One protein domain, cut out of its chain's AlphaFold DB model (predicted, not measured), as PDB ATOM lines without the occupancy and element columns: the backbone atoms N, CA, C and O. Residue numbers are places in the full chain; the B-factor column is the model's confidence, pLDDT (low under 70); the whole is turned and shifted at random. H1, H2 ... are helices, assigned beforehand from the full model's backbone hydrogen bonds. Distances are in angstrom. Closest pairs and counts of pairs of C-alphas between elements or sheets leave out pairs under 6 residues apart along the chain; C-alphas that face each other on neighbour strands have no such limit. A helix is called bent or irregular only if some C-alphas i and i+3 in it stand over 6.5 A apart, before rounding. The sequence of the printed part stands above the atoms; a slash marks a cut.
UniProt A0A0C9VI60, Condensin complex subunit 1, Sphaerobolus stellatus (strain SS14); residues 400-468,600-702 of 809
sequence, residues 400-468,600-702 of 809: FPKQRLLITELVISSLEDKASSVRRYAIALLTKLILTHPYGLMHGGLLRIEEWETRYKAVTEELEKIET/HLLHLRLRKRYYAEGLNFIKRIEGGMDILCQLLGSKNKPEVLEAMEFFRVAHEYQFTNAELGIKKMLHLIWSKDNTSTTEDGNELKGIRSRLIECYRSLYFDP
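AT A GLANCE: This is residues 400 to 468 and 600 to 702 of the 809 residues of the protein "Condensin complex subunit 1" of Sphaerobolus stellatus (strain SS14) (UniProt A0A0C9VI60). An elongated bundle of five helices, H1, H2, H4, H5 and H6, runs up and down, each helix against the one before it; H7 packs on H5 and H6 at its side. The long H4 runs on beyond the bundle, and H3 lies beside its first part, making a two-helix arm at one end of the length. The 172 printed residues hold seven named helices, H1 to H7 in order, and no named strand: the class is all helix. The whole is only just compact, close to loose, with a radius of gyration of the C-alphas of 18.5 A and spans of 65 by 36 by 25 A.

HOW THE PARTS SIT: Start with H1, residues 401 to 416, and H2, residues 420 to 435, a helical hairpin: their closest C-alphas, those of Leu 415 and Arg 423, are 4.9 A apart, at a shallow tilt of 34 degrees, only just short of steep. H3, residues 449 to 468, touches H4, residues 600 to 631, opposite ways at a shallow tilt of 26 degrees; look at Tyr 456 and Tyr 611, the closest C-alphas at 5.7 A. H4 touches H1 with residues 613 to 628 alone, closest at the C-alphas of Ile 412 and Gly 624, 5.6 A. H5, residues 637 to 652, touches H2 the same way at 17 degrees, a shallow tilt, with the C-alphas of Arg 424 and Glu 639 closest at 4.7 A. H6, residues 658 to 670, forms a hairpin with H5, its closest C-alphas being those of His 651 and Ala 658, 5.3 A. H7, residues 687 to 700, touches H5 at a shallow tilt of 7 degrees, the same way, closest at the C-alphas of Arg 648 and Cys 694, 6.3 A. H3 and H7 are apart. In H2, H3, H5 and H7 every O i to N i+4 pair is within hydrogen-bond range; H1 has 11 of 12, H4 26 of 28 and H6 5 of 9.

IN THESE COORDINATES: Find C-alpha 401 at (-53.168, -4.842, 125.086); from there H1 runs 24.3 A, and H2 then measures 22.9 A. H3 spans 28.4 A. H4 begins at C-alpha 600, (-55.610, 7.303, 143.965), and runs 46.3 A; it has a kink of 32 degrees near residue 625 and is irregular, only just, with C-alphas 623 and 626 6.8 A apart. H5 covers 23.0 A, H6 20.9 A and H7 18.6 A, ending at C-alpha 700, (-65.344, 15.341, 100.084).

THE WHOLE: The farthest C-alphas, those of Thr 468 and Thr 675, are 65.9 A apart. Residues 469 to 599 are not printed, and C-alphas 468 and 600 stand 14.9 A apart across that cut. The links H2 to H3 and H6 to H7 are long; in the latter, residues 676 to 677 pair with 683 to 684, antiparallel. Confidence is low, under 70, at residues 673 to 685; the mean pLDDT of the printed part is 87.6.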
ATOM      1  N   PHE A 400     -56.515  -7.757 124.776       89.38
ATOM      2  CA  PHE A 400     -55.114  -8.210 124.929       89.38
ATOM      3  C   PHE A 400     -54.033  -7.122 124.676       89.38
ATOM      4  O   PHE A 400     -53.227  -7.262 123.750       89.38
ATOM      5  N   PRO A 401     -54.005  -6.000 125.432       88.62
ATOM      6  CA  PRO A 401     -53.168  -4.842 125.086       88.62
ATOM      7  C   PRO A 401     -51.669  -5.154 124.959       88.62
ATOM      8  O   PRO A 401     -51.032  -4.721 123.999       88.62
ATOM      9  N   LYS A 402     -51.120  -5.965 125.874       89.25
ATOM     10  CA  LYS A 402     -49.702  -6.369 125.869       89.25
ATOM     11  C   LYS A 402     -49.341  -7.156 124.606       89.25
ATOM     12  O   LYS A 402     -48.348  -6.863 123.948       89.25
ATOM     13  N   GLN A 403     -50.173  -8.133 124.254       92.56
ATOM     14  CA  GLN A 403     -49.977  -8.995 123.094       92.56
ATOM     15  C   GLN A 403     -50.132  -8.188 121.806       92.56
ATOM     16  O   GLN A 403     -49.318  -8.334 120.905       92.56
ATOM     17  N   ARG A 404     -51.115  -7.279 121.722       93.00
ATOM     18  CA  ARG A 404     -51.275  -6.395 120.554       93.00
ATOM     19  C   ARG A 404     -50.073  -5.484 120.341       93.00
ATOM     20  O   ARG A 404     -49.676  -5.292 119.195       93.00
ATOM     21  N   LEU A 405     -49.482  -4.952 121.408       92.00
ATOM     22  CA  LEU A 405     -48.270  -4.145 121.307       92.00
ATOM     23  C   LEU A 405     -47.092  -4.969 120.758       92.00
ATOM     24  O   LEU A 405     -46.447  -4.534 119.807       92.00
ATOM     25  N   LEU A 406     -46.879  -6.185 121.276       93.50
ATOM     26  CA  LEU A 406     -45.858  -7.108 120.765       93.50
ATOM     27  C   LEU A 406     -46.103  -7.487 119.294       93.50
ATOM     28  O   LEU A 406     -45.195  -7.429 118.469       93.50
ATOM     29  N   ILE A 407     -47.347  -7.825 118.943       95.06
ATOM     30  CA  ILE A 407     -47.749  -8.128 117.564       95.06
ATOM     31  C   ILE A 407     -47.468  -6.928 116.658       95.06
ATOM     32  O   ILE A 407     -46.971  -7.113 115.555       95.06
ATOM     33  N   THR A 408     -47.743  -5.704 117.114       95.19
ATOM     34  CA  THR A 408     -47.474  -4.486 116.337       95.19
ATOM     35  C   THR A 408     -45.994  -4.392 115.967       95.19
ATOM     36  O   THR A 408     -45.674  -4.193 114.798       95.19
ATOM     37  N   GLU A 409     -45.095  -4.611 116.928       94.38
ATOM     38  CA  GLU A 409     -43.646  -4.607 116.696       94.38
ATOM     39  C   GLU A 409     -43.208  -5.685 115.690       94.38
ATOM     40  O   GLU A 409     -42.488  -5.388 114.736       94.38
ATOM     41  N   LEU A 410     -43.709  -6.917 115.829       95.56
ATOM     42  CA  LEU A 410     -43.393  -8.018 114.909       95.56
ATOM     43  C   LEU A 410     -43.935  -7.785 113.488       95.56
ATOM     44  O   LEU A 410     -43.289  -8.126 112.493       95.56
ATOM     45  N   VAL A 411     -45.125  -7.195 113.376       96.12
ATOM     46  CA  VAL A 411     -45.773  -6.913 112.092       96.12
ATOM     47  C   VAL A 411     -45.057  -5.791 111.347       96.12
ATOM     48  O   VAL A 411     -44.910  -5.893 110.131       96.12
ATOM     49  N   ILE A 412     -44.562  -4.768 112.050       95.25
ATOM     50  CA  ILE A 412     -43.740  -3.710 111.442       95.25
ATOM     51  C   ILE A 412     -42.473  -4.308 110.829       95.25
ATOM     52  O   ILE A 412     -42.189  -4.050 109.663       95.25
ATOM     53  N   SER A 413     -41.776  -5.189 111.550       94.00
ATOM     54  CA  SER A 413     -40.620  -5.919 111.007       94.00
ATOM     55  C   SER A 413     -40.988  -6.792 109.796       94.00
ATOM     56  O   SER A 413     -40.189  -6.984 108.884       94.00
ATOM     57  N   SER A 414     -42.229  -7.288 109.739       95.38
ATOM     58  CA  SER A 414     -42.744  -8.087 108.617       95.38
ATOM     59  C   SER A 414     -43.115  -7.257 107.378       95.38
ATOM     60  O   SER A 414     -43.411  -7.828 106.325       95.38
ATOM     61  N   LEU A 415     -43.091  -5.920 107.451       95.69
ATOM     62  CA  LEU A 415     -43.284  -5.056 106.280       95.69
ATOM     63  C   LEU A 415     -42.137  -5.179 105.272       95.69
ATOM     64  O   LEU A 415     -42.344  -4.926 104.088       95.69
ATOM     65  N   GLU A 416     -40.958  -5.616 105.712       95.06
ATOM     66  CA  GLU A 416     -39.784  -5.841 104.860       95.06
ATOM     67  C   GLU A 416     -39.622  -7.312 104.448       95.06
ATOM     68  O   GLU A 416     -38.592  -7.717 103.904       95.06
ATOM     69  N   ASP A 417     -40.648  -8.140 104.676       96.31
ATOM     70  CA  ASP A 417     -40.615  -9.547 104.294       96.31
ATOM     71  C   ASP A 417     -40.344  -9.715 102.795       96.31
ATOM     72  O   ASP A 417     -40.843  -8.955 101.966       96.31
ATOM     73  N   LYS A 418     -39.609 -10.761 102.410       93.75
ATOM     74  CA  LYS A 418     -39.356 -11.098 101.000       93.75
ATOM     75  C   LYS A 418     -40.652 -11.407 100.242       93.75
ATOM     76  O   LYS A 418     -40.799 -11.035  99.075       93.75
ATOM     77  N   ALA A 419     -41.591 -12.089 100.893       95.06
ATOM     78  CA  ALA A 419     -42.848 -12.518 100.308       95.06
ATOM     79  C   ALA A 419     -43.884 -11.390 100.317       95.06
ATOM     80  O   ALA A 419     -44.277 -10.863 101.355       95.06
ATOM     81  N   SER A 420     -44.399 -11.083  99.132       93.25
ATOM     82  CA  SER A 420     -45.432 -10.071  98.920       93.25
ATOM     83  C   SER A 420     -46.740 -10.336  99.665       93.25
ATOM     84  O   SER A 420     -47.390  -9.408 100.141       93.25
ATOM     85  N   SER A 421     -47.130 -11.607  99.788       92.88
ATOM     86  CA  SER A 421     -48.324 -12.010 100.533       92.88
ATOM     87  C   SER A 421     -48.216 -11.657 102.016       92.88
ATOM     88  O   SER A 421     -49.189 -11.162 102.581       92.88
ATOM     89  N   VAL A 422     -47.041 -11.861 102.623       96.31
ATOM     90  CA  VAL A 422     -46.771 -11.544 104.032       96.31
ATOM     91  C   VAL A 422     -46.843 -10.035 104.247       96.31
ATOM     92  O   VAL A 422     -47.608  -9.599 105.101       96.31
ATOM     93  N   ARG A 423     -46.161  -9.240 103.405       96.50
ATOM     94  CA  ARG A 423     -46.231  -7.770 103.467       96.50
ATOM     95  C   ARG A 423     -47.666  -7.260 103.343       96.50
ATOM     96  O   ARG A 423     -48.097  -6.460 104.160       96.50
ATOM     97  N   ARG A 424     -48.443  -7.775 102.381       94.88
ATOM     98  CA  ARG A 424     -49.863  -7.414 102.224       94.88
ATOM     99  C   ARG A 424     -50.655  -7.654 103.511       94.88
ATOM    100  O   ARG A 424     -51.356  -6.759 103.971       94.88
ATOM    101  N   TYR A 425     -50.557  -8.855 104.083       96.44
ATOM    102  CA  TYR A 425     -51.275  -9.173 105.317       96.44
ATOM    103  C   TYR A 425     -50.768  -8.354 106.509       96.44
ATOM    104  O   TYR A 425     -51.572  -8.005 107.368       96.44
ATOM    105  N   ALA A 426     -49.476  -8.017 106.555       97.38
ATOM    106  CA  ALA A 426     -48.909  -7.160 107.591       97.38
ATOM    107  C   ALA A 426     -49.549  -5.764 107.560       97.38
ATOM    108  O   ALA A 426     -50.034  -5.293 108.586       97.38
ATOM    109  N   ILE A 427     -49.656  -5.147 106.378       97.12
ATOM    110  CA  ILE A 427     -50.316  -3.844 106.202       97.12
ATOM    111  C   ILE A 427     -51.787  -3.901 106.647       97.12
ATOM    112  O   ILE A 427     -52.256  -3.040 107.398       97.12
ATOM    113  N   ALA A 428     -52.510  -4.944 106.225       96.88
ATOM    114  CA  ALA A 428     -53.904  -5.148 106.613       96.88
ATOM    115  C   ALA A 428     -54.054  -5.307 108.140       96.88
ATOM    116  O   ALA A 428     -54.971  -4.746 108.743       96.88
ATOM    117  N   LEU A 429     -53.131  -6.028 108.789       96.88
ATOM    118  CA  LEU A 429     -53.134  -6.199 110.242       96.88
ATOM    119  C   LEU A 429     -52.822  -4.892 110.982       96.88
ATOM    120  O   LEU A 429     -53.507  -4.593 111.955       96.88
ATOM    121  N   LEU A 430     -51.863  -4.083 110.520       97.06
ATOM    122  CA  LEU A 430     -51.592  -2.767 111.120       97.06
ATOM    123  C   LEU A 430     -52.819  -1.857 111.050       97.06
ATOM    124  O   LEU A 430     -53.197  -1.251 112.051       97.06
ATOM    125  N   THR A 431     -53.491  -1.828 109.898       96.38
ATOM    126  CA  THR A 431     -54.749  -1.088 109.728       96.38
ATOM    127  C   THR A 431     -55.787  -1.545 110.751       96.38
ATOM    128  O   THR A 431     -56.408  -0.736 111.437       96.38
ATOM    129  N   LYS A 432     -55.938  -2.861 110.915       95.88
ATOM    130  CA  LYS A 432     -56.886  -3.444 111.864       95.88
ATOM    131  C   LYS A 432     -56.536  -3.162 113.327       95.88
ATOM    132  O   LYS A 432     -57.436  -2.940 114.140       95.88
ATOM    133  N   LEU A 433     -55.250  -3.159 113.670       95.25
ATOM    134  CA  LEU A 433     -54.763  -2.805 115.002       95.25
ATOM    135  C   LEU A 433     -55.076  -1.345 115.340       95.25
ATOM    136  O   LEU A 433     -55.466  -1.078 116.474       95.25
ATOM    137  N   ILE A 434     -54.986  -0.432 114.364       94.81
ATOM    138  CA  ILE A 434     -55.431   0.959 114.530       94.81
ATOM    139  C   ILE A 434     -56.949   0.998 114.736       94.81
ATOM    140  O   ILE A 434     -57.410   1.523 115.741       94.81
ATOM    141  N   LEU A 435     -57.740   0.368 113.863       93.50
ATOM    142  CA  LEU A 435     -59.209   0.401 113.967       93.50
ATOM    143  C   LEU A 435     -59.747  -0.150 115.297       93.50
ATOM    144  O   LEU A 435     -60.791   0.283 115.779       93.50
ATOM    145  N   THR A 436     -59.049  -1.119 115.889       92.44
ATOM    146  CA  THR A 436     -59.514  -1.847 117.078       92.44
ATOM    147  C   THR A 436     -58.664  -1.596 118.325       92.44
ATOM    148  O   THR A 436     -58.724  -2.393 119.264       92.44
ATOM    149  N   HIS A 437     -57.861  -0.529 118.357       90.81
ATOM    150  CA  HIS A 437     -56.901  -0.287 119.435       90.81
ATOM    151  C   HIS A 437     -57.566  -0.247 120.836       90.81
ATOM    152  O   HIS A 437     -58.665   0.285 120.996       90.81
ATOM    153  N   PRO A 438     -56.903  -0.741 121.904       88.62
ATOM    154  CA  PRO A 438     -57.456  -0.708 123.267       88.62
ATOM    155  C   PRO A 438     -57.486   0.703 123.878       88.62
ATOM    156  O   PRO A 438     -58.168   0.952 124.866       88.62
ATOM    157  N   TYR A 439     -56.756   1.642 123.278       86.69
ATOM    158  CA  TYR A 439     -56.463   2.961 123.835       86.69
ATOM    159  C   TYR A 439     -57.581   4.019 123.688       86.69
ATOM    160  O   TYR A 439     -57.323   5.211 123.854       86.69
ATOM    161  N   GLY A 440     -58.821   3.605 123.406       80.50
ATOM    162  CA  GLY A 440     -59.958   4.509 123.176       80.50
ATOM    163  C   GLY A 440     -60.797   4.866 124.411       80.50
ATOM    164  O   GLY A 440     -61.650   5.744 124.323       80.50
ATOM    165  N   LEU A 441     -60.576   4.200 125.552       75.25
ATOM    166  CA  LEU A 441     -61.514   4.206 126.685       75.25
ATOM    167  C   LEU A 441     -61.617   5.559 127.412       75.25
ATOM    168  O   LEU A 441     -62.703   5.947 127.822       75.25
ATOM    169  N   MET A 442     -60.500   6.278 127.585       75.56
ATOM    170  CA  MET A 442     -60.475   7.504 128.404       75.56
ATOM    171  C   MET A 442     -60.759   8.796 127.631       75.56
ATOM    172  O   MET A 442     -61.430   9.680 128.148       75.56
ATOM    173  N   HIS A 443     -60.211   8.937 126.421       76.62
ATOM    174  CA  HIS A 443     -60.148  10.227 125.709       76.62
ATOM    175  C   HIS A 443     -60.656  10.149 124.267       76.62
ATOM    176  O   HIS A 443     -60.343  11.012 123.447       76.62
ATOM    177  N   GLY A 444     -61.416   9.100 123.948       78.38
ATOM    178  CA  GLY A 444     -61.817   8.778 122.583       78.38
ATOM    179  C   GLY A 444     -60.709   8.088 121.782       78.38
ATOM    180  O   GLY A 444     -59.632   7.793 122.293       78.38
ATOM    181  N   GLY A 445     -60.997   7.806 120.511       80.38
ATOM    182  CA  GLY A 445     -60.143   6.996 119.635       80.38
ATOM    183  C   GLY A 445     -58.994   7.732 118.938       80.38
ATOM    184  O   GLY A 445     -58.359   7.152 118.075       80.38
ATOM    185  N   LEU A 446     -58.735   9.008 119.234       89.69
ATOM    186  CA  LEU A 446     -57.716   9.774 118.504       89.69
ATOM    187  C   LEU A 446     -56.301   9.476 119.027       89.69
ATOM    188  O   LEU A 446     -56.059   9.459 120.238       89.69
ATOM    189  N   LEU A 447     -55.350   9.287 118.107       89.38
ATOM    190  CA  LEU A 447     -53.990   8.802 118.379       89.38
ATOM    191  C   LEU A 447     -52.900   9.826 118.021       89.38
ATOM    192  O   LEU A 447     -51.806   9.474 117.588       89.38
ATOM    193  N   ARG A 448     -53.177  11.115 118.237       91.19
ATOM    194  CA  ARG A 448     -52.206  12.186 117.991       91.19
ATOM    195  C   ARG A 448     -51.097  12.197 119.046       91.19
ATOM    196  O   ARG A 448     -51.363  12.465 120.218       91.19
ATOM    197  N   ILE A 449     -49.848  11.994 118.624       90.94
ATOM    198  CA  ILE A 449     -48.696  11.849 119.530       90.94
ATOM    199  C   ILE A 449     -48.542  13.017 120.522       90.94
ATOM    200  O   ILE A 449     -48.398  12.782 121.720       90.94
ATOM    201  N   GLU A 450     -48.676  14.266 120.066       91.38
ATOM    202  CA  GLU A 450     -48.504  15.471 120.896       91.38
ATOM    203  C   GLU A 450     -49.488  15.535 122.080       91.38
ATOM    204  O   GLU A 450     -49.125  15.922 123.196       91.38
ATOM    205  N   GLU A 451     -50.743  15.128 121.861       89.88
ATOM    206  CA  GLU A 451     -51.766  15.114 122.911       89.88
ATOM    207  C   GLU A 451     -51.486  14.025 123.945       89.88
ATOM    208  O   GLU A 451     -51.630  14.249 125.149       89.88
ATOM    209  N   TRP A 452     -51.057  12.850 123.481       90.94
ATOM    210  CA  TRP A 452     -50.700  11.730 124.345       90.94
ATOM    211  C   TRP A 452     -49.449  12.028 125.178       90.94
ATOM    212  O   TRP A 452     -49.440  11.740 126.374       90.94
ATOM    213  N   GLU A 453     -48.432  12.673 124.601       92.62
ATOM    214  CA  GLU A 453     -47.227  13.084 125.329       92.62
ATOM    215  C   GLU A 453     -47.531  14.145 126.387       92.62
ATOM    216  O   GLU A 453     -47.030  14.061 127.508       92.62
ATOM    217  N   THR A 454     -48.398  15.109 126.071       93.50
ATOM    218  CA  THR A 454     -48.833  16.132 127.033       93.50
ATOM    219  C   THR A 454     -49.564  15.497 128.219       93.50
ATOM    220  O   THR A 454     -49.293  15.829 129.372       93.50
ATOM    221  N   ARG A 455     -50.460  14.534 127.956       89.19
ATOM    222  CA  ARG A 455     -51.196  13.802 129.003       89.19
ATOM    223  C   ARG A 455     -50.283  12.919 129.847       89.19
ATOM    224  O   ARG A 455     -50.473  12.850 131.058       89.19
ATOM    225  N   TYR A 456     -49.306  12.261 129.223       91.19
ATOM    226  CA  TYR A 456     -48.306  11.471 129.933       91.19
ATOM    227  C   TYR A 456     -47.503  12.349 130.899       91.19
ATOM    228  O   TYR A 456     -47.456  12.031 132.082       91.19
ATOM    229  N   LYS A 457     -46.977  13.486 130.419       93.75
ATOM    230  CA  LYS A 457     -46.217  14.450 131.235       93.75
ATOM    231  C   LYS A 457     -47.026  14.992 132.416       93.75
ATOM    232  O   LYS A 457     -46.529  15.030 133.535       93.75
ATOM    233  N   ALA A 458     -48.293  15.342 132.194       91.94
ATOM    234  CA  ALA A 458     -49.164  15.821 133.267       91.94
ATOM    235  C   ALA A 458     -49.339  14.777 134.386       91.94
ATOM    236  O   ALA A 458     -49.211  15.106 135.560       91.94
ATOM    237  N   VAL A 459     -49.576  13.508 134.028       89.94
ATOM    238  CA  VAL A 459     -49.730  12.431 135.022       89.94
ATOM    239  C   VAL A 459     -48.413  12.095 135.711       89.94
ATOM    240  O   VAL A 459     -48.425  11.795 136.900       89.94
ATOM    241  N   THR A 460     -47.276  12.148 135.011       90.62
ATOM    242  CA  THR A 460     -45.974  11.942 135.661       90.62
ATOM    243  C   THR A 460     -45.671  13.040 136.672       90.62
ATOM    244  O   THR A 460     -45.286  12.717 137.787       90.62
ATOM    245  N   GLU A 461     -45.945  14.305 136.343       91.94
ATOM    246  CA  GLU A 461     -45.776  15.422 137.280       91.94
ATOM    247  C   GLU A 461     -46.733  15.338 138.481       91.94
ATOM    248  O   GLU A 461     -46.371  15.712 139.594       91.94
ATOM    249  N   GLU A 462     -47.979  14.894 138.280       87.88
ATOM    250  CA  GLU A 462     -48.931  14.659 139.377       87.88
ATOM    251  C   GLU A 462     -48.451  13.548 140.315       87.88
ATOM    252  O   GLU A 462     -48.547  13.690 141.533       87.88
ATOM    253  N   LEU A 463     -47.897  12.474 139.751       86.50
ATOM    254  CA  LEU A 463     -47.379  11.335 140.501       86.50
ATOM    255  C   LEU A 463     -46.127  11.730 141.304       86.50
ATOM    256  O   LEU A 463     -46.070  11.457 142.498       86.50
ATOM    257  N   GLU A 464     -45.203  12.485 140.704       87.00
ATOM    258  CA  GLU A 464     -44.027  13.042 141.392       87.00
ATOM    259  C   GLU A 464     -44.419  13.984 142.547       87.00
ATOM    260  O   GLU A 464     -43.819  13.942 143.620       87.00
ATOM    261  N   LYS A 465     -45.466  14.805 142.383       86.56
ATOM    262  CA  LYS A 465     -45.986  15.692 143.447       86.56
ATOM    263  C   LYS A 465     -46.625  14.940 144.616       86.56
ATOM    264  O   LYS A 465     -46.732  15.505 145.702       86.56
ATOM    265  N   ILE A 466     -47.129  13.730 144.393       81.00
ATOM    266  CA  ILE A 466     -47.722  12.896 145.446       81.00
ATOM    267  C   ILE A 466     -46.623  12.112 146.158       81.00
ATOM    268  O   ILE A 466     -46.586  12.132 147.383       81.00
ATOM    269  N   GLU A 467     -45.683  11.529 145.414       76.75
ATOM    270  CA  GLU A 467     -44.539  10.810 145.989       76.75
ATOM    271  C   GLU A 467     -43.656  11.747 146.838       76.75
ATOM    272  O   GLU A 467     -43.294  11.405 147.960       76.75
ATOM    273  N   THR A 468     -43.415  12.983 146.389       73.19
ATOM    274  CA  THR A 468     -42.703  13.999 147.195       73.19
ATOM    275  C   THR A 468     -43.459  14.407 148.465       73.19
ATOM    276  O   THR A 468     -42.841  14.594 149.507       73.19
ATOM    277  N   HIS A 600     -55.922   6.204 144.877       79.56
ATOM    278  CA  HIS A 600     -55.610   7.303 143.965       79.56
ATOM    279  C   HIS A 600     -54.226   7.140 143.316       79.56
ATOM    280  O   HIS A 600     -54.093   7.286 142.099       79.56
ATOM    281  N   LEU A 601     -53.214   6.754 144.096       83.88
ATOM    282  CA  LEU A 601     -51.864   6.460 143.620       83.88
ATOM    283  C   LEU A 601     -51.863   5.273 142.650       83.88
ATOM    284  O   LEU A 601     -51.233   5.337 141.592       83.88
ATOM    285  N   LEU A 602     -52.614   4.212 142.957       84.19
ATOM    286  CA  LEU A 602     -52.800   3.072 142.060       84.19
ATOM    287  C   LEU A 602     -53.460   3.507 140.743       84.19
ATOM    288  O   LEU A 602     -52.970   3.152 139.670       84.19
ATOM    289  N   HIS A 603     -54.500   4.344 140.800       84.56
ATOM    290  CA  HIS A 603     -55.126   4.923 139.609       84.56
ATOM    291  C   HIS A 603     -54.140   5.735 138.759       84.56
ATOM    292  O   HIS A 603     -54.114   5.576 137.536       84.56
ATOM    293  N   LEU A 604     -53.307   6.573 139.378       86.12
ATOM    294  CA  LEU A 604     -52.292   7.355 138.669       86.12
ATOM    295  C   LEU A 604     -51.205   6.466 138.053       86.12
ATOM    296  O   LEU A 604     -50.834   6.679 136.897       86.12
ATOM    297  N   ARG A 605     -50.750   5.423 138.757       88.44
ATOM    298  CA  ARG A 605     -49.790   4.436 138.231       88.44
ATOM    299  C   ARG A 605     -50.354   3.675 137.030       88.44
ATOM    300  O   ARG A 605     -49.680   3.568 136.002       88.44
ATOM    301  N   LEU A 606     -51.602   3.208 137.110       87.56
ATOM    302  CA  LEU A 606     -52.287   2.557 135.988       87.56
ATOM    303  C   LEU A 606     -52.473   3.510 134.802       87.56
ATOM    304  O   LEU A 606     -52.257   3.120 133.655       87.56
ATOM    305  N   ARG A 607     -52.810   4.775 135.065       88.25
ATOM    306  CA  ARG A 607     -52.972   5.806 134.033       88.25
ATOM    307  C   ARG A 607     -51.646   6.151 133.348       88.25
ATOM    308  O   ARG A 607     -51.610   6.244 132.122       88.25
ATOM    309  N   LYS A 608     -50.550   6.269 134.110       90.44
ATOM    310  CA  LYS A 608     -49.183   6.435 133.583       90.44
ATOM    311  C   LYS A 608     -48.817   5.266 132.671       90.44
ATOM    312  O   LYS A 608     -48.380   5.490 131.545       90.44
ATOM    313  N   ARG A 609     -49.055   4.031 133.124       89.44
ATOM    314  CA  ARG A 609     -48.826   2.815 132.330       89.44
ATOM    315  C   ARG A 609     -49.643   2.814 131.038       89.44
ATOM    316  O   ARG A 609     -49.087   2.555 129.978       89.44
ATOM    317  N   TYR A 610     -50.928   3.147 131.109       89.56
ATOM    318  CA  TYR A 610     -51.802   3.217 129.938       89.56
ATOM    319  C   TYR A 610     -51.290   4.217 128.893       89.56
ATOM    320  O   TYR A 610     -51.239   3.897 127.707       89.56
ATOM    321  N   TYR A 611     -50.880   5.420 129.315       91.00
ATOM    322  CA  TYR A 611     -50.310   6.406 128.394       91.00
ATOM    323  C   TYR A 611     -48.948   5.980 127.850       91.00
ATOM    324  O   TYR A 611     -48.695   6.201 126.671       91.00
ATOM    325  N   ALA A 612     -48.104   5.332 128.656       91.75
ATOM    326  CA  ALA A 612     -46.830   4.791 128.191       91.75
ATOM    327  C   ALA A 612     -47.026   3.706 127.116       91.75
ATOM    328  O   ALA A 612     -46.384   3.753 126.069       91.75
ATOM    329  N   GLU A 613     -47.939   2.757 127.343       90.69
ATOM    330  CA  GLU A 613     -48.258   1.698 126.377       90.69
ATOM    331  C   GLU A 613     -48.890   2.273 125.097       90.69
ATOM    332  O   GLU A 613     -48.484   1.901 123.997       90.69
ATOM    333  N   GLY A 614     -49.816   3.233 125.225       91.12
ATOM    334  CA  GLY A 614     -50.411   3.933 124.081       91.12
ATOM    335  C   GLY A 614     -49.388   4.735 123.271       91.12
ATOM    336  O   GLY A 614     -49.375   4.655 122.045       91.12
ATOM    337  N   LEU A 615     -48.473   5.447 123.937       92.56
ATOM    338  CA  LEU A 615     -47.372   6.155 123.277       92.56
ATOM    339  C   LEU A 615     -46.417   5.199 122.568       92.56
ATOM    340  O   LEU A 615     -45.983   5.500 121.459       92.56
ATOM    341  N   ASN A 616     -46.099   4.055 123.176       93.69
ATOM    342  CA  ASN A 616     -45.283   3.035 122.525       93.69
ATOM    343  C   ASN A 616     -45.983   2.536 121.254       93.69
ATOM    344  O   ASN A 616     -45.388   2.573 120.184       93.69
ATOM    345  N   PHE A 617     -47.272   2.191 121.331       93.81
ATOM    346  CA  PHE A 617     -48.055   1.793 120.159       93.81
ATOM    347  C   PHE A 617     -48.013   2.845 119.038       93.81
ATOM    348  O   PHE A 617     -47.687   2.508 117.901       93.81
ATOM    349  N   ILE A 618     -48.262   4.120 119.362       94.00
ATOM    350  CA  ILE A 618     -48.227   5.222 118.387       94.00
ATOM    351  C   ILE A 618     -46.842   5.328 117.736       94.00
ATOM    352  O   ILE A 618     -46.743   5.324 116.510       94.00
ATOM    353  N   LYS A 619     -45.770   5.345 118.540       93.81
ATOM    354  CA  LYS A 619     -44.385   5.458 118.053       93.81
ATOM    355  C   LYS A 619     -43.984   4.286 117.164       93.81
ATOM    356  O   LYS A 619     -43.323   4.490 116.149       93.81
ATOM    357  N   ARG A 620     -44.397   3.061 117.510       93.88
ATOM    358  CA  ARG A 620     -44.149   1.881 116.672       93.88
ATOM    359  C   ARG A 620     -44.842   2.022 115.319       93.88
ATOM    360  O   ARG A 620     -44.182   1.875 114.294       93.88
ATOM    361  N   ILE A 621     -46.128   2.371 115.301       94.88
ATOM    362  CA  ILE A 621     -46.872   2.574 114.050       94.88
ATOM    363  C   ILE A 621     -46.237   3.681 113.195       94.88
ATOM    364  O   ILE A 621     -46.017   3.457 112.005       94.88
ATOM    365  N   GLU A 622     -45.888   4.835 113.780       93.00
ATOM    366  CA  GLU A 622     -45.227   5.933 113.054       93.00
ATOM    367  C   GLU A 622     -43.862   5.521 112.483       93.00
ATOM    368  O   GLU A 622     -43.557   5.881 111.347       93.00
ATOM    369  N   GLY A 623     -43.085   4.705 113.205       91.31
ATOM    370  CA  GLY A 623     -41.810   4.164 112.724       91.31
ATOM    371  C   GLY A 623     -41.936   3.234 111.508       91.31
ATOM    372  O   GLY A 623     -41.021   3.156 110.696       91.31
ATOM    373  N   GLY A 624     -43.080   2.562 111.333       93.31
ATOM    374  CA  GLY A 624     -43.357   1.726 110.157       93.31
ATOM    375  C   GLY A 624     -43.858   2.495 108.926       93.31
ATOM    376  O   GLY A 624     -43.882   1.943 107.822       93.31
ATOM    377  N   MET A 625     -44.263   3.765 109.074       94.69
ATOM    378  CA  MET A 625     -44.912   4.524 107.993       94.69
ATOM    379  C   MET A 625     -43.987   4.846 106.818       94.69
ATOM    380  O   MET A 625     -44.462   4.936 105.683       94.69
ATOM    381  N   ASP A 626     -42.680   4.973 107.047       93.25
ATOM    382  CA  ASP A 626     -41.716   5.217 105.970       93.25
ATOM    383  C   ASP A 626     -41.626   4.028 105.009       93.25
ATOM    384  O   ASP A 626     -41.623   4.208 103.787       93.25
ATOM    385  N   ILE A 627     -41.646   2.806 105.548       94.69
ATOM    386  CA  ILE A 627     -41.674   1.567 104.763       94.69
ATOM    387  C   ILE A 627     -43.009   1.469 104.013       94.69
ATOM    388  O   ILE A 627     -43.035   1.200 102.812       94.69
ATOM    389  N   LEU A 628     -44.129   1.782 104.673       95.06
ATOM    390  CA  LEU A 628     -45.456   1.806 104.040       95.06
ATOM    391  C   LEU A 628     -45.535   2.822 102.892       95.06
ATOM    392  O   LEU A 628     -46.121   2.533 101.846       95.06
ATOM    393  N   CYS A 629     -44.877   3.976 103.028       94.44
ATOM    394  CA  CYS A 629     -44.752   4.950 101.949       94.44
ATOM    395  C   CYS A 629     -43.995   4.386 100.739       94.44
ATOM    396  O   CYS A 629     -44.315   4.744  99.606       94.44
ATOM    397  N   GLN A 630     -42.984   3.540 100.951       93.62
ATOM    398  CA  GLN A 630     -42.279   2.855  99.862       93.62
ATOM    399  C   GLN A 630     -43.167   1.779  99.218       93.62
ATOM    400  O   GLN A 630     -43.177   1.639  97.994       93.62
ATOM    401  N   LEU A 631     -43.969   1.069 100.020       93.94
ATOM    402  CA  LEU A 631     -44.879   0.017  99.554       93.94
ATOM    403  C   LEU A 631     -46.032   0.539  98.679       93.94
ATOM    404  O   LEU A 631     -46.528  -0.212  97.838       93.94
ATOM    405  N   LEU A 632     -46.387   1.828  98.761       93.00
ATOM    406  CA  LEU A 632     -47.276   2.480  97.782       93.00
ATOM    407  C   LEU A 632     -46.734   2.413  96.342       93.00
ATOM    408  O   LEU A 632     -47.509   2.422  95.390       93.00
ATOM    409  N   GLY A 633     -45.411   2.326  96.176       90.69
ATOM    410  CA  GLY A 633     -44.739   2.138  94.889       90.69
ATOM    411  C   GLY A 633     -44.517   0.672  94.498       90.69
ATOM    412  O   GLY A 633     -43.793   0.405  93.536       90.69
ATOM    413  N   SER A 634     -45.086  -0.290  95.235       91.62
ATOM    414  CA  SER A 634     -44.909  -1.720  94.963       91.62
ATOM    415  C   SER A 634     -45.486  -2.115  93.601       91.62
ATOM    416  O   SER A 634     -46.517  -1.618  93.149       91.62
ATOM    417  N   LYS A 635     -44.839  -3.085  92.940       89.19
ATOM    418  CA  LYS A 635     -45.351  -3.680  91.692       89.19
ATOM    419  C   LYS A 635     -46.585  -4.555  91.928       89.19
ATOM    420  O   LYS A 635     -47.290  -4.884  90.977       89.19
ATOM    421  N   ASN A 636     -46.820  -4.969  93.171       90.25
ATOM    422  CA  ASN A 636     -47.923  -5.844  93.520       90.25
ATOM    423  C   ASN A 636     -49.145  -5.032  93.967       90.25
ATOM    424  O   ASN A 636     -49.161  -4.448  95.048       90.25
ATOM    425  N   LYS A 637     -50.191  -5.022  93.137       88.62
ATOM    426  CA  LYS A 637     -51.392  -4.195  93.331       88.62
ATOM    427  C   LYS A 637     -52.089  -4.402  94.692       88.62
ATOM    428  O   LYS A 637     -52.385  -3.398  95.328       88.62
ATOM    429  N   PRO A 638     -52.331  -5.637  95.173       90.31
ATOM    430  CA  PRO A 638     -52.853  -5.865  96.516       90.31
ATOM    431  C   PRO A 638     -52.089  -5.151  97.644       90.31
ATOM    432  O   PRO A 638     -52.733  -4.615  98.531       90.31
ATOM    433  N   GLU A 639     -50.751  -5.088  97.611       92.19
ATOM    434  CA  GLU A 639     -49.973  -4.364  98.638       92.19
ATOM    435  C   GLU A 639     -50.264  -2.860  98.596       92.19
ATOM    436  O   GLU A 639     -50.466  -2.242  99.638       92.19
ATOM    437  N   VAL A 640     -50.343  -2.290  97.390       93.44
ATOM    438  CA  VAL A 640     -50.659  -0.868  97.194       93.44
ATOM    439  C   VAL A 640     -52.057  -0.548  97.724       93.44
ATOM    440  O   VAL A 640     -52.230   0.450  98.413       93.44
ATOM    441  N   LEU A 641     -53.048  -1.403  97.452       92.62
ATOM    442  CA  LEU A 641     -54.420  -1.195  97.924       92.62
ATOM    443  C   LEU A 641     -54.525  -1.238  99.454       92.62
ATOM    444  O   LEU A 641     -55.192  -0.378 100.026       92.62
ATOM    445  N   GLU A 642     -53.849  -2.187 100.108       94.69
ATOM    446  CA  GLU A 642     -53.797  -2.239 101.576       94.69
ATOM    447  C   GLU A 642     -53.037  -1.035 102.151       94.69
ATOM    448  O   GLU A 642     -53.465  -0.456 103.144       94.69
ATOM    449  N   ALA A 643     -51.943  -0.590 101.519       95.62
ATOM    450  CA  ALA A 643     -51.192   0.585 101.975       95.62
ATOM    451  C   ALA A 643     -52.016   1.877 101.863       95.62
ATOM    452  O   ALA A 643     -51.974   2.728 102.751       95.62
ATOM    453  N   MET A 644     -52.808   2.019 100.799       94.19
ATOM    454  CA  MET A 644     -53.733   3.144 100.642       94.19
ATOM    455  C   MET A 644     -54.820   3.150 101.718       94.19
ATOM    456  O   MET A 644     -55.207   4.213 102.203       94.19
ATOM    457  N   GLU A 645     -55.315   1.968 102.076       94.31
ATOM    458  CA  GLU A 645     -56.284   1.811 103.151       94.31
ATOM    459  C   GLU A 645     -55.674   2.148 104.515       94.31
ATOM    460  O   GLU A 645     -56.267   2.914 105.275       94.31
ATOM    461  N   PHE A 646     -54.454   1.677 104.777       96.56
ATOM    462  CA  PHE A 646     -53.704   2.017 105.980       96.56
ATOM    463  C   PHE A 646     -53.571   3.532 106.158       96.56
ATOM    464  O   PHE A 646     -53.910   4.048 107.218       96.56
ATOM    465  N   PHE A 647     -53.116   4.266 105.134       96.31
ATOM    466  CA  PHE A 647     -52.918   5.715 105.260       96.31
ATOM    467  C   PHE A 647     -54.230   6.483 105.406       96.31
ATOM    468  O   PHE A 647     -54.263   7.480 106.127       96.31
ATOM    469  N   ARG A 648     -55.320   6.011 104.782       94.31
ATOM    470  CA  ARG A 648     -56.662   6.562 105.011       94.31
ATOM    471  C   ARG A 648     -57.034   6.464 106.490       94.31
ATOM    472  O   ARG A 648     -57.344   7.480 107.105       94.31
ATOM    473  N   VAL A 649     -56.945   5.261 107.058       94.75
ATOM    474  CA  VAL A 649     -57.269   5.011 108.470       94.75
ATOM    475  C   VAL A 649     -56.315   5.772 109.393       94.75
ATOM    476  O   VAL A 649     -56.756   6.454 110.310       94.75
ATOM    477  N   ALA A 650     -55.008   5.743 109.138       94.75
ATOM    478  CA  ALA A 650     -54.029   6.461 109.950       94.75
ATOM    479  C   ALA A 650     -54.288   7.982 109.968       94.75
ATOM    480  O   ALA A 650     -54.145   8.624 111.008       94.75
ATOM    481  N   HIS A 651     -54.727   8.563 108.848       92.81
ATOM    482  CA  HIS A 651     -55.108   9.973 108.798       92.81
ATOM    483  C   HIS A 651     -56.401  10.256 109.587       92.81
ATOM    484  O   HIS A 651     -56.475  11.260 110.295       92.81
ATOM    485  N   GLU A 652     -57.410   9.379 109.521       91.50
ATOM    486  CA  GLU A 652     -58.644   9.501 110.322       91.50
ATOM    487  C   GLU A 652     -58.366   9.463 111.835       91.50
ATOM    488  O   GLU A 652     -58.985  10.208 112.596       91.50
ATOM    489  N   TYR A 653     -57.379   8.669 112.260       92.38
ATOM    490  CA  TYR A 653     -56.925   8.568 113.653       92.38
ATOM    491  C   TYR A 653     -55.884   9.636 114.054       92.38
ATOM    492  O   TYR A 653     -55.420   9.632 115.195       92.38
ATOM    493  N   GLN A 654     -55.571  10.583 113.160       91.31
ATOM    494  CA  GLN A 654     -54.685  11.737 113.387       91.31
ATOM    495  C   GLN A 654     -53.218  11.397 113.696       91.31
ATOM    496  O   GLN A 654     -52.568  12.076 114.495       91.31
ATOM    497  N   PHE A 655     -52.670  10.378 113.035       92.12
ATOM    498  CA  PHE A 655     -51.224  10.153 113.039       92.12
ATOM    499  C   PHE A 655     -50.490  11.255 112.264       92.12
ATOM    500  O   PHE A 655     -50.895  11.620 111.159       92.12
ATOM    501  N   THR A 656     -49.374  11.745 112.804       87.06
ATOM    502  CA  THR A 656     -48.656  12.910 112.259       87.06
ATOM    503  C   THR A 656     -48.044  12.594 110.894       87.06
ATOM    504  O   THR A 656     -48.207  13.339 109.930       87.06
ATOM    505  N   ASN A 657     -47.407  11.426 110.782       86.94
ATOM    506  CA  ASN A 657     -46.714  11.001 109.562       86.94
ATOM    507  C   ASN A 657     -47.660  10.498 108.455       86.94
ATOM    508  O   ASN A 657     -47.218  10.254 107.328       86.94
ATOM    509  N   ALA A 658     -48.966  10.375 108.727       91.19
ATOM    510  CA  ALA A 658     -49.929   9.897 107.737       91.19
ATOM    511  C   ALA A 658     -50.079  10.867 106.551       91.19
ATOM    512  O   ALA A 658     -50.295  10.424 105.422       91.19
ATOM    513  N   GLU A 659     -49.907  12.177 106.769       88.25
ATOM    514  CA  GLU A 659     -50.042  13.198 105.720       88.25
ATOM    515  C   GLU A 659     -49.043  12.987 104.569       88.25
ATOM    516  O   GLU A 659     -49.402  13.122 103.396       88.25
ATOM    517  N   LEU A 660     -47.807  12.582 104.882       89.00
ATOM    518  CA  LEU A 660     -46.784  12.275 103.879       89.00
ATOM    519  C   LEU A 660     -47.216  11.108 102.976       89.00
ATOM    520  O   LEU A 660     -47.028  11.157 101.757       89.00
ATOM    521  N   GLY A 661     -47.824  10.076 103.567       90.81
ATOM    522  CA  GLY A 661     -48.378   8.937 102.838       90.81
ATOM    523  C   GLY A 661     -49.542   9.339 101.936       90.81
ATOM    524  O   GLY A 661     -49.542   8.989 100.756       90.81
ATOM    525  N   ILE A 662     -50.478  10.152 102.439       91.31
ATOM    526  CA  ILE A 662     -51.601  10.679 101.647       91.31
ATOM    527  C   ILE A 662     -51.096  11.492 100.446       91.31
ATOM    528  O   ILE A 662     -51.560  11.270  99.323       91.31
ATOM    529  N   LYS A 663     -50.100  12.371 100.632       89.44
ATOM    530  CA  LYS A 663     -49.480  13.134  99.532       89.44
ATOM    531  C   LYS A 663     -48.836  12.215  98.492       89.44
ATOM    532  O   LYS A 663     -49.100  12.359  97.300       89.44
ATOM    533  N   LYS A 664     -48.082  11.193  98.918       89.75
ATOM    534  CA  LYS A 664     -47.504  10.186  98.005       89.75
ATOM    535  C   LYS A 664     -48.568   9.384  97.252       89.75
ATOM    536  O   LYS A 664     -48.386   9.107  96.066       89.75
ATOM    537  N   MET A 665     -49.690   9.050  97.896       92.56
ATOM    538  CA  MET A 665     -50.811   8.357  97.250       92.56
ATOM    539  C   MET A 665     -51.383   9.149  96.072       92.56
ATOM    540  O   MET A 665     -51.833   8.537  95.106       92.56
ATOM    541  N   LEU A 666     -51.345  10.485  96.107       90.50
ATOM    542  CA  LEU A 666     -51.900  11.333  95.048       90.50
ATOM    543  C   LEU A 666     -51.300  11.025  93.670       90.50
ATOM    544  O   LEU A 666     -52.006  11.011  92.663       90.50
ATOM    545  N   HIS A 667     -50.003  10.720  93.624       90.44
ATOM    546  CA  HIS A 667     -49.309  10.359  92.390       90.44
ATOM    547  C   HIS A 667     -49.801   9.042  91.770       90.44
ATOM    548  O   HIS A 667     -49.604   8.819  90.574       90.44
ATOM    549  N   LEU A 668     -50.492   8.186  92.530       89.81
ATOM    550  CA  LEU A 668     -51.042   6.927  92.027       89.81
ATOM    551  C   LEU A 668     -52.228   7.128  91.070       89.81
ATOM    552  O   LEU A 668     -52.645   6.165  90.427       89.81
ATOM    553  N   ILE A 669     -52.737   8.354  90.896       88.06
ATOM    554  CA  ILE A 669     -53.784   8.669  89.906       88.06
ATOM    555  C   ILE A 669     -53.356   8.331  88.466       88.06
ATOM    556  O   ILE A 669     -54.186   8.014  87.611       88.06
ATOM    557  N   TRP A 670     -52.044   8.342  88.217       88.06
ATOM    558  CA  TRP A 670     -51.425   8.006  86.935       88.06
ATOM    559  C   TRP A 670     -51.249   6.497  86.716       88.06
ATOM    560  O   TRP A 670     -50.802   6.074  85.647       88.06
ATOM    561  N   SER A 671     -51.578   5.669  87.712       84.81
ATOM    562  CA  SER A 671     -51.547   4.216  87.567       84.81
ATOM    563  C   SER A 671     -52.616   3.746  86.575       84.81
ATOM    564  O   SER A 671     -53.711   4.301  86.475       84.81
ATOM    565  N   LYS A 672     -52.284   2.713  85.795       76.69
ATOM    566  CA  LYS A 672     -53.230   2.118  84.850       76.69
ATOM    567  C   LYS A 672     -54.190   1.208  85.611       76.69
ATOM    568  O   LYS A 672     -53.752   0.247  86.245       76.69
ATOM    569  N   ASP A 673     -55.486   1.481  85.503       65.62
ATOM    570  CA  ASP A 673     -56.534   0.609  86.026       65.62
ATOM    571  C   ASP A 673     -56.645  -0.654  85.169       65.62
ATOM    572  O   ASP A 673     -57.441  -0.744  84.238       65.62
ATOM    573  N   ASN A 674     -55.825  -1.651  85.491       58.03
ATOM    574  CA  ASN A 674     -56.031  -3.002  84.994       58.03
ATOM    575  C   ASN A 674     -56.943  -3.742  85.981       58.03
ATOM    576  O   ASN A 674     -56.639  -3.844  87.179       58.03
ATOM    577  N   THR A 675     -58.066  -4.257  85.482       56.28
ATOM    578  CA  THR A 675     -58.941  -5.167  86.224       56.28
ATOM    579  C   THR A 675     -58.140  -6.426  86.539       56.28
ATOM    580  O   THR A 675     -57.686  -7.129  85.641       56.28
ATOM    581  N   SER A 676     -57.905  -6.682  87.821       54.38
ATOM    582  CA  SER A 676     -57.225  -7.886  88.295       54.38
ATOM    583  C   SER A 676     -58.200  -8.610  89.210       54.38
ATOM    584  O   SER A 676     -58.612  -8.044  90.218       54.38
ATOM    585  N   THR A 677     -58.601  -9.821  88.859       50.19
ATOM    586  CA  THR A 677     -59.398 -10.696  89.727       50.19
ATOM    587  C   THR A 677     -58.507 -11.293  90.812       50.19
ATOM    588  O   THR A 677     -57.398 -11.739  90.511       50.19
ATOM    589  N   THR A 678     -58.957 -11.280  92.069       51.94
ATOM    590  CA  THR A 678     -58.308 -12.055  93.139       51.94
ATOM    591  C   THR A 678     -58.567 -13.552  92.961       51.94
ATOM    592  O   THR A 678     -59.456 -13.949  92.206       51.94
ATOM    593  N   GLU A 679     -57.805 -14.387  93.675       47.22
ATOM    594  CA  GLU A 679     -58.012 -15.846  93.745       47.22
ATOM    595  C   GLU A 679     -59.435 -16.222  94.222       47.22
ATOM    596  O   GLU A 679     -59.937 -17.279  93.852       47.22
ATOM    597  N   ASP A 680     -60.123 -15.316  94.932       44.12
ATOM    598  CA  ASP A 680     -61.486 -15.489  95.465       44.12
ATOM    599  C   ASP A 680     -62.614 -15.057  94.501       44.12
ATOM    600  O   ASP A 680     -63.779 -14.986  94.889       44.12
ATOM    601  N   GLY A 681     -62.300 -14.712  93.246       42.03
ATOM    602  CA  GLY A 681     -63.309 -14.351  92.237       42.03
ATOM    603  C   GLY A 681     -63.934 -12.955  92.388       42.03
ATOM    604  O   GLY A 681     -64.784 -12.590  91.577       42.03
ATOM    605  N   ASN A 682     -63.493 -12.147  93.360       48.50
ATOM    606  CA  ASN A 682     -63.898 -10.747  93.489       48.50
ATOM    607  C   ASN A 682     -63.060  -9.835  92.572       48.50
ATOM    608  O   ASN A 682     -61.834  -9.954  92.472       48.50
ATOM    609  N   GLU A 683     -63.724  -8.889  91.904       53.81
ATOM    610  CA  GLU A 683     -63.054  -7.860  91.107       53.81
ATOM    611  C   GLU A 683     -62.282  -6.911  92.033       53.81
ATOM    612  O   GLU A 683     -62.864  -6.146  92.806       53.81
ATOM    613  N   LEU A 684     -60.949  -6.947  91.973       58.69
ATOM    614  CA  LEU A 684     -60.125  -6.035  92.754       58.69
ATOM    615  C   LEU A 684     -60.204  -4.644  92.113       58.69
ATOM    616  O   LEU A 684     -59.684  -4.443  91.002       58.69
ATOM    617  N   LYS A 685     -60.832  -3.691  92.821       66.81
ATOM    618  CA  LYS A 685     -60.932  -2.279  92.412       66.81
ATOM    619  C   LYS A 685     -59.587  -1.781  91.860       66.81
ATOM    620  O   LYS A 685     -58.513  -2.139  92.357       66.81
ATOM    621  N   GLY A 686     -59.636  -1.006  90.777       80.88
ATOM    622  CA  GLY A 686     -58.456  -0.354  90.203       80.88
ATOM    623  C   GLY A 686     -57.757   0.543  91.230       80.88
ATOM    624  O   GLY A 686     -58.406   1.039  92.152       80.88
ATOM    625  N   ILE A 687     -56.441   0.742  91.096       86.19
ATOM    626  CA  ILE A 687     -55.676   1.598  92.022       86.19
ATOM    627  C   ILE A 687     -56.195   3.040  91.936       86.19
ATOM    628  O   ILE A 687     -56.428   3.665  92.970       86.19
ATOM    629  N   ARG A 688     -56.464   3.548  90.725       87.31
ATOM    630  CA  ARG A 688     -57.005   4.900  90.514       87.31
ATOM    631  C   ARG A 688     -58.411   5.015  91.104       87.31
ATOM    632  O   ARG A 688     -58.690   5.969  91.822       87.31
ATOM    633  N   SER A 689     -59.273   4.020  90.875       87.12
ATOM    634  CA  SER A 689     -60.616   3.976  91.474       87.12
ATOM    635  C   SER A 689     -60.573   3.985  93.009       87.12
ATOM    636  O   SER A 689     -61.276   4.778  93.639       87.12
ATOM    637  N   ARG A 690     -59.705   3.167  93.624       88.50
ATOM    638  CA  ARG A 690     -59.538   3.145  95.083       88.50
ATOM    639  C   ARG A 690     -58.985   4.467  95.614       88.50
ATOM    640  O   ARG A 690     -59.415   4.914  96.669       88.50
ATOM    641  N   LEU A 691     -58.074   5.110  94.881       90.62
ATOM    642  CA  LEU A 691     -57.498   6.401  95.266       90.62
ATOM    643  C   LEU A 691     -58.573   7.478  95.339       90.62
ATOM    644  O   LEU A 691     -58.639   8.203  96.330       90.62
ATOM    645  N   ILE A 692     -59.420   7.547  94.309       88.38
ATOM    646  CA  ILE A 692     -60.545   8.483  94.256       88.38
ATOM    647  C   ILE A 692     -61.471   8.243  95.448       88.38
ATOM    648  O   ILE A 692     -61.839   9.195  96.121       88.38
ATOM    649  N   GLU A 693     -61.792   6.986  95.764       88.06
ATOM    650  CA  GLU A 693     -62.619   6.640  96.925       88.06
ATOM    651  C   GLU A 693     -61.982   7.073  98.258       88.06
ATOM    652  O   GLU A 693     -62.666   7.672  99.085       88.06
ATOM    653  N   CYS A 694     -60.678   6.837  98.459       89.81
ATOM    654  CA  CYS A 694     -59.971   7.274  99.666       89.81
ATOM    655  C   CYS A 694     -59.981   8.803  99.801       89.81
ATOM    656  O   CYS A 694     -60.351   9.324 100.850       89.81
ATOM    657  N   TYR A 695     -59.632   9.531  98.736       89.69
ATOM    658  CA  TYR A 695     -59.647  10.996  98.750       89.69
ATOM    659  C   TYR A 695     -61.057  11.549  98.944       89.69
ATOM    660  O   TYR A 695     -61.229  12.512  99.693       89.69
ATOM    661  N   ARG A 696     -62.069  10.919  98.334       88.38
ATOM    662  CA  ARG A 696     -63.480  11.272  98.515       88.38
ATOM    663  C   ARG A 696     -63.899  11.130  99.977       88.38
ATOM    664  O   ARG A 696     -64.377  12.106 100.548       88.38
ATOM    665  N   SER A 697     -63.626   9.977 100.586       87.44
ATOM    666  CA  SER A 697     -63.904   9.689 102.002       87.44
ATOM    667  C   SER A 697     -63.244  10.706 102.937       87.44
ATOM    668  O   SER A 697     -63.883  11.214 103.854       87.44
ATOM    669  N   LEU A 698     -61.978  11.051 102.682       86.06
ATOM    670  CA  LEU A 698     -61.206  11.949 103.544       86.06
ATOM    671  C   LEU A 698     -61.653  13.415 103.431       86.06
ATOM    672  O   LEU A 698     -61.803  14.107 104.441       86.06
ATOM    673  N   TYR A 699     -61.864  13.912 102.209       85.12
ATOM    674  CA  TYR A 699     -61.982  15.355 101.971       85.12
ATOM    675  C   TYR A 699     -63.357  15.821 101.483       85.12
ATOM    676  O   TYR A 699     -63.701  16.983 101.727       85.12
ATOM    677  N   PHE A 700     -64.140  14.954 100.832       80.88
ATOM    678  CA  PHE A 700     -65.344  15.341 100.084       80.88
ATOM    679  C   PHE A 700     -66.651  14.795 100.665       80.88
ATOM    680  O   PHE A 700     -67.672  15.469 100.543       80.88
ATOM    681  N   ASP A 701     -66.642  13.626 101.307       81.38
ATOM    682  CA  ASP A 701     -67.873  12.996 101.788       81.38
ATOM    683  C   ASP A 701     -68.516  13.816 102.927       81.38
ATOM    684  O   ASP A 701     -67.813  14.336 103.804       81.38
ATOM    685  N   PRO A 702     -69.851  14.001 102.909       74.38
ATOM    686  CA  PRO A 702     -70.558  14.811 103.894       74.38
ATOM    687  C   PRO A 702     -70.562  14.137 105.271       74.38
ATOM    688  O   PRO A 702     -70.778  12.936 105.396       74.38
TER     689      PRO A 702